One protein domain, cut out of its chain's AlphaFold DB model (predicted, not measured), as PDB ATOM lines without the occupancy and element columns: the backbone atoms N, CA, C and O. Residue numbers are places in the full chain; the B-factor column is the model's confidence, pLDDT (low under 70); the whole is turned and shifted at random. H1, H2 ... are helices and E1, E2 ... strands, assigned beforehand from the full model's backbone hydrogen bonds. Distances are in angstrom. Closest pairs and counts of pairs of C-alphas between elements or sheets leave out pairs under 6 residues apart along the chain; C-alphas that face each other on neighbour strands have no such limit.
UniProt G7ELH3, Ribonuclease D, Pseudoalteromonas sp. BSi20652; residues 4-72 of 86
ATOM      1  N   GLN A   4     128.688 -57.265  35.106       90.44
ATOM      2  CA  GLN A   4     127.366 -56.935  34.587       90.44
ATOM      3  C   GLN A   4     126.883 -55.634  35.225       90.44
ATOM      4  O   GLN A   4     126.741 -55.543  36.443       90.44
ATOM      5  N   LEU A   5     126.608 -54.631  34.394       91.06
ATOM      6  CA  LEU A   5     125.937 -53.411  34.831       91.06
ATOM      7  C   LEU A   5     124.422 -53.658  34.840       91.06
ATOM      8  O   LEU A   5     123.838 -54.004  33.812       91.06
ATOM      9  N   ILE A   6     123.794 -53.503  35.999       90.50
ATOM     10  CA  ILE A   6     122.352 -53.652  36.184       90.50
ATOM     11  C   ILE A   6     121.737 -52.257  36.168       90.50
ATOM     12  O   ILE A   6     121.931 -51.476  37.097       90.50
ATOM     13  N   GLN A   7     121.008 -51.953  35.096       88.06
ATOM     14  CA  GLN A   7     120.390 -50.641  34.865       88.06
ATOM     15  C   GLN A   7     118.866 -50.717  34.756       88.06
ATOM     16  O   GLN A   7     118.188 -49.697  34.807       88.06
ATOM     17  N   THR A   8     118.318 -51.920  34.579       90.31
ATOM     18  CA  THR A   8     116.878 -52.149  34.423       90.31
ATOM     19  C   THR A   8     116.363 -53.101  35.490       90.31
ATOM     20  O   THR A   8     117.080 -53.998  35.941       90.31
ATOM     21  N   GLN A   9     115.085 -52.959  35.849       89.81
ATOM     22  CA  GLN A   9     114.453 -53.849  36.824       89.81
ATOM     23  C   GLN A   9     114.510 -55.313  36.377       89.81
ATOM     24  O   GLN A   9     114.712 -56.201  37.196       89.81
ATOM     25  N   ASN A  10     114.387 -55.574  35.073       90.81
ATOM     26  CA  ASN A  10     114.444 -56.935  34.553       90.81
ATOM     27  C   ASN A  10     115.824 -57.576  34.779       90.81
ATOM     28  O   ASN A  10     115.908 -58.702  35.258       90.81
ATOM     29  N   GLN A  11     116.907 -56.834  34.517       91.25
ATOM     30  CA  GLN A  11     118.268 -57.297  34.813       91.25
ATOM     31  C   GLN A  11     118.469 -57.549  36.309       91.25
ATOM     32  O   GLN A  11     119.124 -58.522  36.674       91.25
ATOM     33  N   LEU A  12     117.900 -56.692  37.165       89.88
ATOM     34  CA  LEU A  12     117.968 -56.864  38.612       89.88
ATOM     35  C   LEU A  12     117.235 -58.132  39.055       89.88
ATOM     36  O   LEU A  12     117.784 -58.903  39.835       89.88
ATOM     37  N   ASN A  13     116.038 -58.382  38.526       90.38
ATOM     38  CA  ASN A  13     115.252 -59.572  38.846       90.38
ATOM     39  C   ASN A  13     115.988 -60.854  38.432       90.38
ATOM     40  O   ASN A  13     116.150 -61.758  39.249       90.38
ATOM     41  N   THR A  14     116.515 -60.899  37.203       90.44
ATOM     42  CA  THR A  14     117.322 -62.034  36.728       90.44
ATOM     43  C   THR A  14     118.561 -62.244  37.595       90.44
ATOM     44  O   THR A  14     118.878 -63.372  37.964       90.44
ATOM     45  N   PHE A  15     119.254 -61.165  37.961       89.00
ATOM     46  CA  PHE A  15     120.412 -61.260  38.839       89.00
ATOM     47  C   PHE A  15     120.038 -61.791  40.226       89.00
ATOM     48  O   PHE A  15     120.717 -62.666  40.758       89.00
ATOM     49  N   VAL A  16     118.929 -61.309  40.795       87.81
ATOM     50  CA  VAL A  16     118.393 -61.787  42.073       87.81
ATOM     51  C   VAL A  16     118.143 -63.293  42.016       87.81
ATOM     52  O   VAL A  16     118.610 -64.004  42.898       87.81
ATOM     53  N   GLU A  17     117.489 -63.805  40.975       87.94
ATOM     54  CA  GLU A  17     117.281 -65.250  40.782       87.94
ATOM     55  C   GLU A  17     118.594 -66.045  40.734       87.94
ATOM     56  O   GLU A  17     118.698 -67.109  41.349       87.94
ATOM     57  N   GLN A  18     119.624 -65.514  40.074       86.12
ATOM     58  CA  GLN A  18     120.934 -66.163  39.976       86.12
ATOM     59  C   GLN A  18     121.639 -66.268  41.334       86.12
ATOM     60  O   GLN A  18     122.188 -67.320  41.673       86.12
ATOM     61  N   ILE A  19     121.606 -65.200  42.134       84.19
ATOM     62  CA  ILE A  19     122.321 -65.158  43.417       84.19
ATOM     63  C   ILE A  19     121.577 -65.850  44.558       84.19
ATOM     64  O   ILE A  19     122.199 -66.210  45.557       84.19
ATOM     65  N   GLN A  20     120.266 -66.078  44.430       82.81
ATOM     66  CA  GLN A  20     119.440 -66.699  45.474       82.81
ATOM     67  C   GLN A  20     120.019 -68.026  45.987       82.81
ATOM     68  O   GLN A  20     119.938 -68.312  47.183       82.81
ATOM     69  N   ASN A  21     120.606 -68.835  45.107       79.94
ATOM     70  CA  ASN A  21     121.099 -70.169  45.456       79.94
ATOM     71  C   ASN A  21     122.601 -70.207  45.772       79.94
ATOM     72  O   ASN A  21     123.141 -71.273  46.075       79.94
ATOM     73  N   LYS A  22     123.291 -69.062  45.714       81.62
ATOM     74  CA  LYS A  22     124.734 -68.995  45.939       81.62
ATOM     75  C   LYS A  22     125.043 -69.047  47.444       81.62
ATOM     76  O   LYS A  22     124.384 -68.376  48.241       81.62
ATOM     77  N   PRO A  23     126.031 -69.859  47.869       75.81
ATOM     78  CA  PRO A  23     126.343 -70.048  49.285       75.81
ATOM     79  C   PRO A  23     127.127 -68.882  49.896       75.81
ATOM     80  O   PRO A  23     127.208 -68.805  51.114       75.81
ATOM     81  N   ILE A  24     127.734 -68.019  49.080       76.44
ATOM     82  CA  ILE A  24     128.527 -66.866  49.512       76.44
ATOM     83  C   ILE A  24     128.169 -65.698  48.592       76.44
ATOM     84  O   ILE A  24     128.091 -65.870  47.380       76.44
ATOM     85  N   LEU A  25     127.938 -64.523  49.178       82.38
ATOM     86  CA  LEU A  25     127.665 -63.280  48.456       82.38
ATOM     87  C   LEU A  25     128.386 -62.136  49.155       82.38
ATOM     88  O   LEU A  25     127.952 -61.726  50.227       82.38
ATOM     89  N   ALA A  26     129.453 -61.625  48.551       83.31
ATOM     90  CA  ALA A  26     130.110 -60.406  49.001       83.31
ATOM     91  C   ALA A  26     129.373 -59.190  48.428       83.31
ATOM     92  O   ALA A  26     129.009 -59.177  47.254       83.31
ATOM     93  N   ILE A  27     129.130 -58.180  49.262       82.12
ATOM     94  CA  ILE A  27     128.419 -56.961  48.868       82.12
ATOM     95  C   ILE A  27     129.209 -55.777  49.383       82.12
ATOM     96  O   ILE A  27     129.468 -55.712  50.584       82.12
ATOM     97  N   ASP A  28     129.507 -54.834  48.500       82.75
ATOM     98  CA  ASP A  28     130.074 -53.550  48.881       82.75
ATOM     99  C   ASP A  28     129.194 -52.408  48.381       82.75
ATOM    100  O   ASP A  28     128.514 -52.522  47.359       82.75
ATOM    101  N   THR A  29     129.162 -51.310  49.123       79.88
ATOM    102  CA  THR A  29     128.376 -50.129  48.756       79.88
ATOM    103  C   THR A  29     129.275 -48.915  48.773       79.88
ATOM    104  O   THR A  29     129.796 -48.544  49.826       79.88
ATOM    105  N   GLU A  30     129.418 -48.276  47.623       80.19
ATOM    106  CA  GLU A  30     130.132 -47.015  47.499       80.19
ATOM    107  C   GLU A  30     129.185 -45.866  47.829       80.19
ATOM    108  O   GLU A  30     128.018 -45.884  47.439       80.19
ATOM    109  N   PHE A  31     129.680 -44.854  48.541       76.38
ATOM    110  CA  PHE A  31     128.900 -43.679  48.932       76.38
ATOM    111  C   PHE A  31     129.486 -42.419  48.310       76.38
ATOM    112  O   PHE A  31     130.688 -42.158  48.410       76.38
ATOM    113  N   MET A  32     128.633 -41.568  47.739       72.88
ATOM    114  CA  MET A  32     129.061 -40.236  47.333       72.88
ATOM    115  C   MET A  32     129.094 -39.325  48.557       72.88
ATOM    116  O   MET A  32     128.074 -39.074  49.202       72.88
ATOM    117  N   ARG A  33     130.263 -38.754  48.856       67.88
ATOM    118  CA  ARG A  33     130.377 -37.683  49.853       67.88
ATOM    119  C   ARG A  33     129.908 -36.367  49.238       67.88
ATOM    120  O   ARG A  33     130.711 -35.588  48.732       67.88
ATOM    121  N   ARG A  34     128.602 -36.111  49.276       61.62
ATOM    122  CA  ARG A  34     128.055 -34.762  49.068       61.62
ATOM    123  C   ARG A  34     128.077 -33.997  50.394       61.62
ATOM    124  O   ARG A  34     128.127 -34.602  51.461       61.62
ATOM    125  N   ARG A  35     128.064 -32.656  50.349       64.50
ATOM    126  CA  ARG A  35     127.879 -31.793  51.539       64.50
ATOM    127  C   ARG A  35     126.423 -31.867  52.038       64.50
ATOM    128  O   ARG A  35     125.748 -30.852  52.159       64.50
ATOM    129  N   THR A  36     125.927 -33.073  52.267       59.56
ATOM    130  CA  THR A  36     124.588 -33.386  52.764       59.56
ATOM    131  C   THR A  36     124.731 -34.169  54.065       59.56
ATOM    132  O   THR A  36     125.715 -34.877  54.269       59.56
ATOM    133  N   LEU A  37     123.764 -34.018  54.975       61.66
ATOM    134  CA  LEU A  37     123.783 -34.675  56.290       61.66
ATOM    135  C   LEU A  37     123.765 -36.214  56.182       61.66
ATOM    136  O   LEU A  37     124.256 -36.894  57.079       61.66
ATOM    137  N   TYR A  38     123.239 -36.749  55.075       58.84
ATOM    138  CA  TYR A  38     123.164 -38.180  54.791       58.84
ATOM    139  C   TYR A  38     123.970 -38.526  53.528       58.84
ATOM    140  O   TYR A  38     123.804 -37.843  52.510       58.84
ATOM    141  N   PRO A  39     124.839 -39.555  53.578       62.53
ATOM    142  CA  PRO A  39     125.557 -40.038  52.406       62.53
ATOM    143  C   PRO A  39     124.596 -40.775  51.466       62.53
ATOM    144  O   PRO A  39     123.850 -41.658  51.886       62.53
ATOM    145  N   GLU A  40     124.625 -40.416  50.186       69.25
ATOM    146  CA  GLU A  40     123.878 -41.109  49.133       69.25
ATOM    147  C   GLU A  40     124.686 -42.329  48.672       69.25
ATOM    148  O   GLU A  40     125.899 -42.228  48.458       69.25
ATOM    149  N   VAL A  41     124.030 -43.485  48.521       73.06
ATOM    150  CA  VAL A  41     124.670 -44.666  47.923       73.06
ATOM    151  C   VAL A  41     124.937 -44.345  46.452       73.06
ATOM    152  O   VAL A  41     124.020 -43.997  45.718       73.06
ATOM    153  N   ALA A  42     126.198 -44.423  46.047       77.31
ATOM    154  CA  ALA A  42     126.665 -44.177  44.689       77.31
ATOM    155  C   ALA A  42     126.531 -45.421  43.811       77.31
ATOM    156  O   ALA A  42     126.201 -45.323  42.635       77.31
ATOM    157  N   LEU A  43     126.851 -46.587  44.374       84.31
ATOM    158  CA  LEU A  43     126.904 -47.845  43.644       84.31
ATOM    159  C   LEU A  43     126.830 -49.013  44.621       84.31
ATOM    160  O   LEU A  43     127.444 -48.972  45.687       84.31
ATOM    161  N   ILE A  44     126.119 -50.068  44.244       87.06
ATOM    162  CA  ILE A  44     126.097 -51.333  44.975       87.06
ATOM    163  C   ILE A  44     126.834 -52.371  44.130       87.06
ATOM    164  O   ILE A  44     126.488 -52.605  42.974       87.06
ATOM    165  N   GLN A  45     127.849 -52.999  44.705       88.12
ATOM    166  CA  GLN A  45     128.643 -54.044  44.074       88.12
ATOM    167  C   GLN A  45     128.318 -55.379  44.727       88.12
ATOM    168  O   GLN A  45     128.306 -55.484  45.952       88.12
ATOM    169  N   VAL A  46     128.053 -56.405  43.924       88.25
ATOM    170  CA  VAL A  46     127.725 -57.745  44.419       88.25
ATOM    171  C   VAL A  46     128.592 -58.764  43.710       88.25
ATOM    172  O   VAL A  46     128.622 -58.804  42.484       88.25
ATOM    173  N   PHE A  47     129.273 -59.600  44.483       86.75
ATOM    174  CA  PHE A  47     130.136 -60.657  43.984       86.75
ATOM    175  C   PHE A  47     129.717 -62.010  44.563       86.75
ATOM    176  O   PHE A  47     129.661 -62.182  45.782       86.75
ATOM    177  N   ASP A  48     129.431 -62.976  43.694       83.19
ATOM    178  CA  ASP A  48     128.979 -64.324  44.079       83.19
ATOM    179  C   ASP A  48     130.102 -65.380  44.100       83.19
ATOM    180  O   ASP A  48     129.837 -66.564  44.312       83.19
ATOM    181  N   GLY A  49     131.354 -64.962  43.874       82.19
ATOM    182  CA  GLY A  49     132.510 -65.844  43.693       82.19
ATOM    183  C   GLY A  49     132.928 -66.035  42.231       82.19
ATOM    184  O   GLY A  49     134.078 -66.384  41.978       82.19
ATOM    185  N   GLU A  50     132.035 -65.760  41.278       83.12
ATOM    186  CA  GLU A  50     132.250 -65.966  39.836       83.12
ATOM    187  C   GLU A  50     131.920 -64.708  39.011       83.12
ATOM    188  O   GLU A  50     132.651 -64.355  38.085       83.12
ATOM    189  N   HIS A  51     130.857 -63.996  39.379       86.00
ATOM    190  CA  HIS A  51     130.279 -62.858  38.677       86.00
ATOM    191  C   HIS A  51     130.260 -61.622  39.572       86.00
ATOM    192  O   HIS A  51     129.900 -61.687  40.750       86.00
ATOM    193  N   LEU A  52     130.605 -60.475  38.982       88.75
ATOM    194  CA  LEU A  52     130.496 -59.162  39.613       88.75
ATOM    195  C   LEU A  52     129.335 -58.387  38.984       88.75
ATOM    196  O   LEU A  52     129.370 -58.078  37.791       88.75
ATOM    197  N   ALA A  53     128.333 -58.041  39.783       90.62
ATOM    198  CA  ALA A  53     127.256 -57.148  39.385       90.62
ATOM    199  C   ALA A  53     127.449 -55.759  39.988       90.62
ATOM    200  O   ALA A  53     127.772 -55.615  41.168       90.62
ATOM    201  N   LEU A  54     127.220 -54.742  39.165       90.50
ATOM    202  CA  LEU A  54     127.234 -53.337  39.547       90.50
ATOM    203  C   LEU A  54     125.809 -52.805  39.393       90.50
ATOM    204  O   LEU A  54     125.290 -52.742  38.279       90.50
ATOM    205  N   ILE A  55     125.172 -52.465  40.508       88.81
ATOM    206  CA  ILE A  55     123.803 -51.953  40.567       88.81
ATOM    207  C   ILE A  55     123.882 -50.466  40.882       88.81
ATOM    208  O   ILE A  55     124.413 -50.079  41.925       88.81
ATOM    209  N   ASP A  56     123.341 -49.646  39.987       83.06
ATOM    210  CA  ASP A  56     123.183 -48.215  40.220       83.06
ATOM    211  C   ASP A  56     121.900 -47.970  41.039       83.06
ATOM    212  O   ASP A  56     120.804 -48.204  40.527       83.06
ATOM    213  N   PRO A  57     121.990 -47.532  42.306       73.19
ATOM    214  CA  PRO A  57     120.817 -47.223  43.121       73.19
ATOM    215  C   PRO A  57     120.076 -45.954  42.665       73.19
ATOM    216  O   PRO A  57     118.973 -45.713  43.149       73.19
ATOM    217  N   LEU A  58     120.662 -45.139  41.778       73.75
ATOM    218  CA  LEU A  58     119.999 -43.986  41.159       73.75
ATOM    219  C   LEU A  58     119.171 -44.372  39.932       73.75
ATOM    220  O   LEU A  58     118.318 -43.590  39.510       73.75
ATOM    221  N   ALA A  59     119.392 -45.557  39.358       74.69
ATOM    222  CA  ALA A  59     118.433 -46.117  38.420       74.69
ATOM    223  C   ALA A  59     117.134 -46.383  39.194       74.69
ATOM    224  O   ALA A  59     117.190 -46.874  40.320       74.69
ATOM    225  N   GLU A  60     115.976 -46.038  38.626       79.88
ATOM    226  CA  GLU A  60     114.648 -46.206  39.242       79.88
ATOM    227  C   GLU A  60     114.298 -47.700  39.435       79.88
ATOM    228  O   GLU A  60     113.442 -48.267  38.758       79.88
ATOM    229  N   LEU A  61     115.011 -48.366  40.344       84.00
ATOM    230  CA  LEU A  61     114.973 -49.796  40.612       84.00
ATOM    231  C   LEU A  61     114.350 -50.045  41.983       84.00
ATOM    232  O   LEU A  61     114.736 -49.459  42.997       84.00
ATOM    233  N   SER A  62     113.426 -50.997  42.039       84.94
ATOM    234  CA  SER A  62     112.961 -51.564  43.297       84.94
ATOM    235  C   SER A  62     114.001 -52.549  43.825       84.94
ATOM    236  O   SER A  62     114.149 -53.664  43.322       84.94
ATOM    237  N   LEU A  63     114.710 -52.144  44.881       81.62
ATOM    238  CA  LEU A  63     115.692 -52.985  45.570       81.62
ATOM    239  C   LEU A  63     115.060 -53.917  46.616       81.62
ATOM    240  O   LEU A  63     115.785 -54.627  47.304       81.62
ATOM    241  N   PHE A  64     113.733 -53.925  46.781       81.25
ATOM    242  CA  PHE A  64     113.075 -54.649  47.874       81.25
ATOM    243  C   PHE A  64     113.369 -56.159  47.848       81.25
ATOM    244  O   PHE A  64     113.848 -56.717  48.839       81.25
ATOM    245  N   ASP A  65     113.167 -56.798  46.695       79.38
ATOM    246  CA  ASP A  65     113.404 -58.237  46.521       79.38
ATOM    247  C   ASP A  65     114.892 -58.583  46.587       79.38
ATOM    248  O   ASP A  65     115.292 -59.609  47.144       79.38
ATOM    249  N   PHE A  66     115.737 -57.680  46.091       82.62
ATOM    250  CA  PHE A  66     117.181 -57.791  46.226       82.62
ATOM    251  C   PHE A  66     117.598 -57.789  47.704       82.62
ATOM    252  O   PHE A  66     118.283 -58.712  48.152       82.62
ATOM    253  N   LEU A  67     117.099 -56.829  48.488       78.06
ATOM    254  CA  LEU A  67     117.405 -56.681  49.911       78.06
ATOM    255  C   LEU A  67     116.934 -57.875  50.754       78.06
ATOM    256  O   LEU A  67     117.562 -58.210  51.762       78.06
ATOM    257  N   ALA A  68     115.858 -58.553  50.346       80.56
ATOM    258  CA  ALA A  68     115.352 -59.739  51.032       80.56
ATOM    259  C   ALA A  68     116.381 -60.887  51.080       80.56
ATOM    260  O   ALA A  68     116.421 -61.637  52.062       80.56
ATOM    261  N   ASN A  69     117.275 -60.991  50.089       73.88
ATOM    262  CA  ASN A  69     118.346 -61.996  50.081       73.88
ATOM    263  C   ASN A  69     119.330 -61.821  51.248       73.88
ATOM    264  O   ASN A  69     119.901 -62.800  51.729       73.88
ATOM    265  N   PHE A  70     119.466 -60.607  51.784       70.69
ATOM    266  CA  PHE A  70     120.383 -60.307  52.885       70.69
ATOM    267  C   PHE A  70     119.881 -60.720  54.265       70.69
ATOM    268  O   PHE A  70     120.625 -60.608  55.241       70.69
ATOM    269  N   LYS A  71     118.635 -61.184  54.384       70.56
ATOM    270  CA  LYS A  71     118.127 -61.764  55.635       70.56
ATOM    271  C   LYS A  71     118.489 -63.248  55.781       70.56
ATOM    272  O   LYS A  71     118.192 -63.846  56.810       70.56
ATOM    273  N   ARG A  72     119.129 -63.855  54.773       68.81
ATOM    274  CA  ARG A  72     119.483 -65.282  54.780       68.81
ATOM    275  C   ARG A  72     120.725 -65.534  55.650       68.81
ATOM    276  O   ARG A  72     121.717 -64.830  55.495       68.81
TER     277      ARG A  72
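This is residues 4 to 72 of the 86 residues of the protein "Ribonuclease D" of Pseudoalteromonas sp. BSi20652 (UniProt G7ELH3). A twisted sheet of four strands has H1 packed over one face, near its E1 and E4 side, while H2 lies side by side with H1 and is not on the sheet. The long hairpin of E2 and E3 makes much of the length, with its turn at residues 33 to 39 at one end of the longest axis. The printed part has 69 residues, with two named helices and four named strands in the order E1, H1, E2, E3, E4, H2; the sheet runs E1, E4, E3, E2 and is mixed, and the class is mixed, helices and strands. It is compact, with a radius of gyration of the C-alphas of 12.4 A, yet elongated in outline, spanning 39 by 22 by 21 A.

E1 is residues 4 to 6, beginning at C-alpha 4 at (127.366, -56.935, 34.587). H1 is residues 9 to 19, 15.3 A long. E2 is residues 26 to 32, 20.3 A long, beginning at C-alpha 26 at (130.110, -60.406, 49.001). E3 is residues 40 to 47, 21.2 A long. E4 is residues 52 to 55, 9.9 A long. H2 is residues 64 to 71, 11.7 A long, ending at C-alpha 71 at (118.127, -61.764, 55.635).

E1, an edge strand, is parallel to E4, with N 4 and O 52 at 2.9 A and N 6 and O 54 at 2.8 A, within hydrogen-bond range. E2, E3 and E4 form a meander, each strand the antiparallel neighbour of the one before. In the hairpin of E2 and E3, N 28 and O 45 are 2.9 A apart, and in that of E3 and E4, N 55 and O 44 are 2.8 A apart, both within range. E1, H1 and E2 form a split strand-helix-strand unit, two strands running the same way with a helix between them in the chain and E4 and E3 between them in the sheet; its crossover is right-handed. H1 is on the sheet at a height of 9.8 A, in two layers, a helix on one face of a sheet. It lies over E4 and only just over E1, on which 3 of its C-alphas fall, and runs slantwise to the strands, at 34 degrees to E4 on the local plane. The closest C-alphas of E1 and H1 are those of Ile 6 and Leu 12, 6.0 A apart. H1 and H2 touch, their closest C-alphas being those of Val 16 and Phe 66 at 5.9 A, with a shallow tilt of 20 degrees, the same way. H2 is apart from E1, E2 and E3. Every O i to N i+4 pair of H1 is within hydrogen-bond range; in H2 1 of 4 is, beside 5 of 5 O i to N i+3 pairs.

The two C-alphas farthest apart are those of Asn 21 and Arg 35, at 39.4 A. The printed part has no cut, and no link is long. The mean pLDDT of the printed part is 80.7; residues 33 to 40 and residue 72 are under 70.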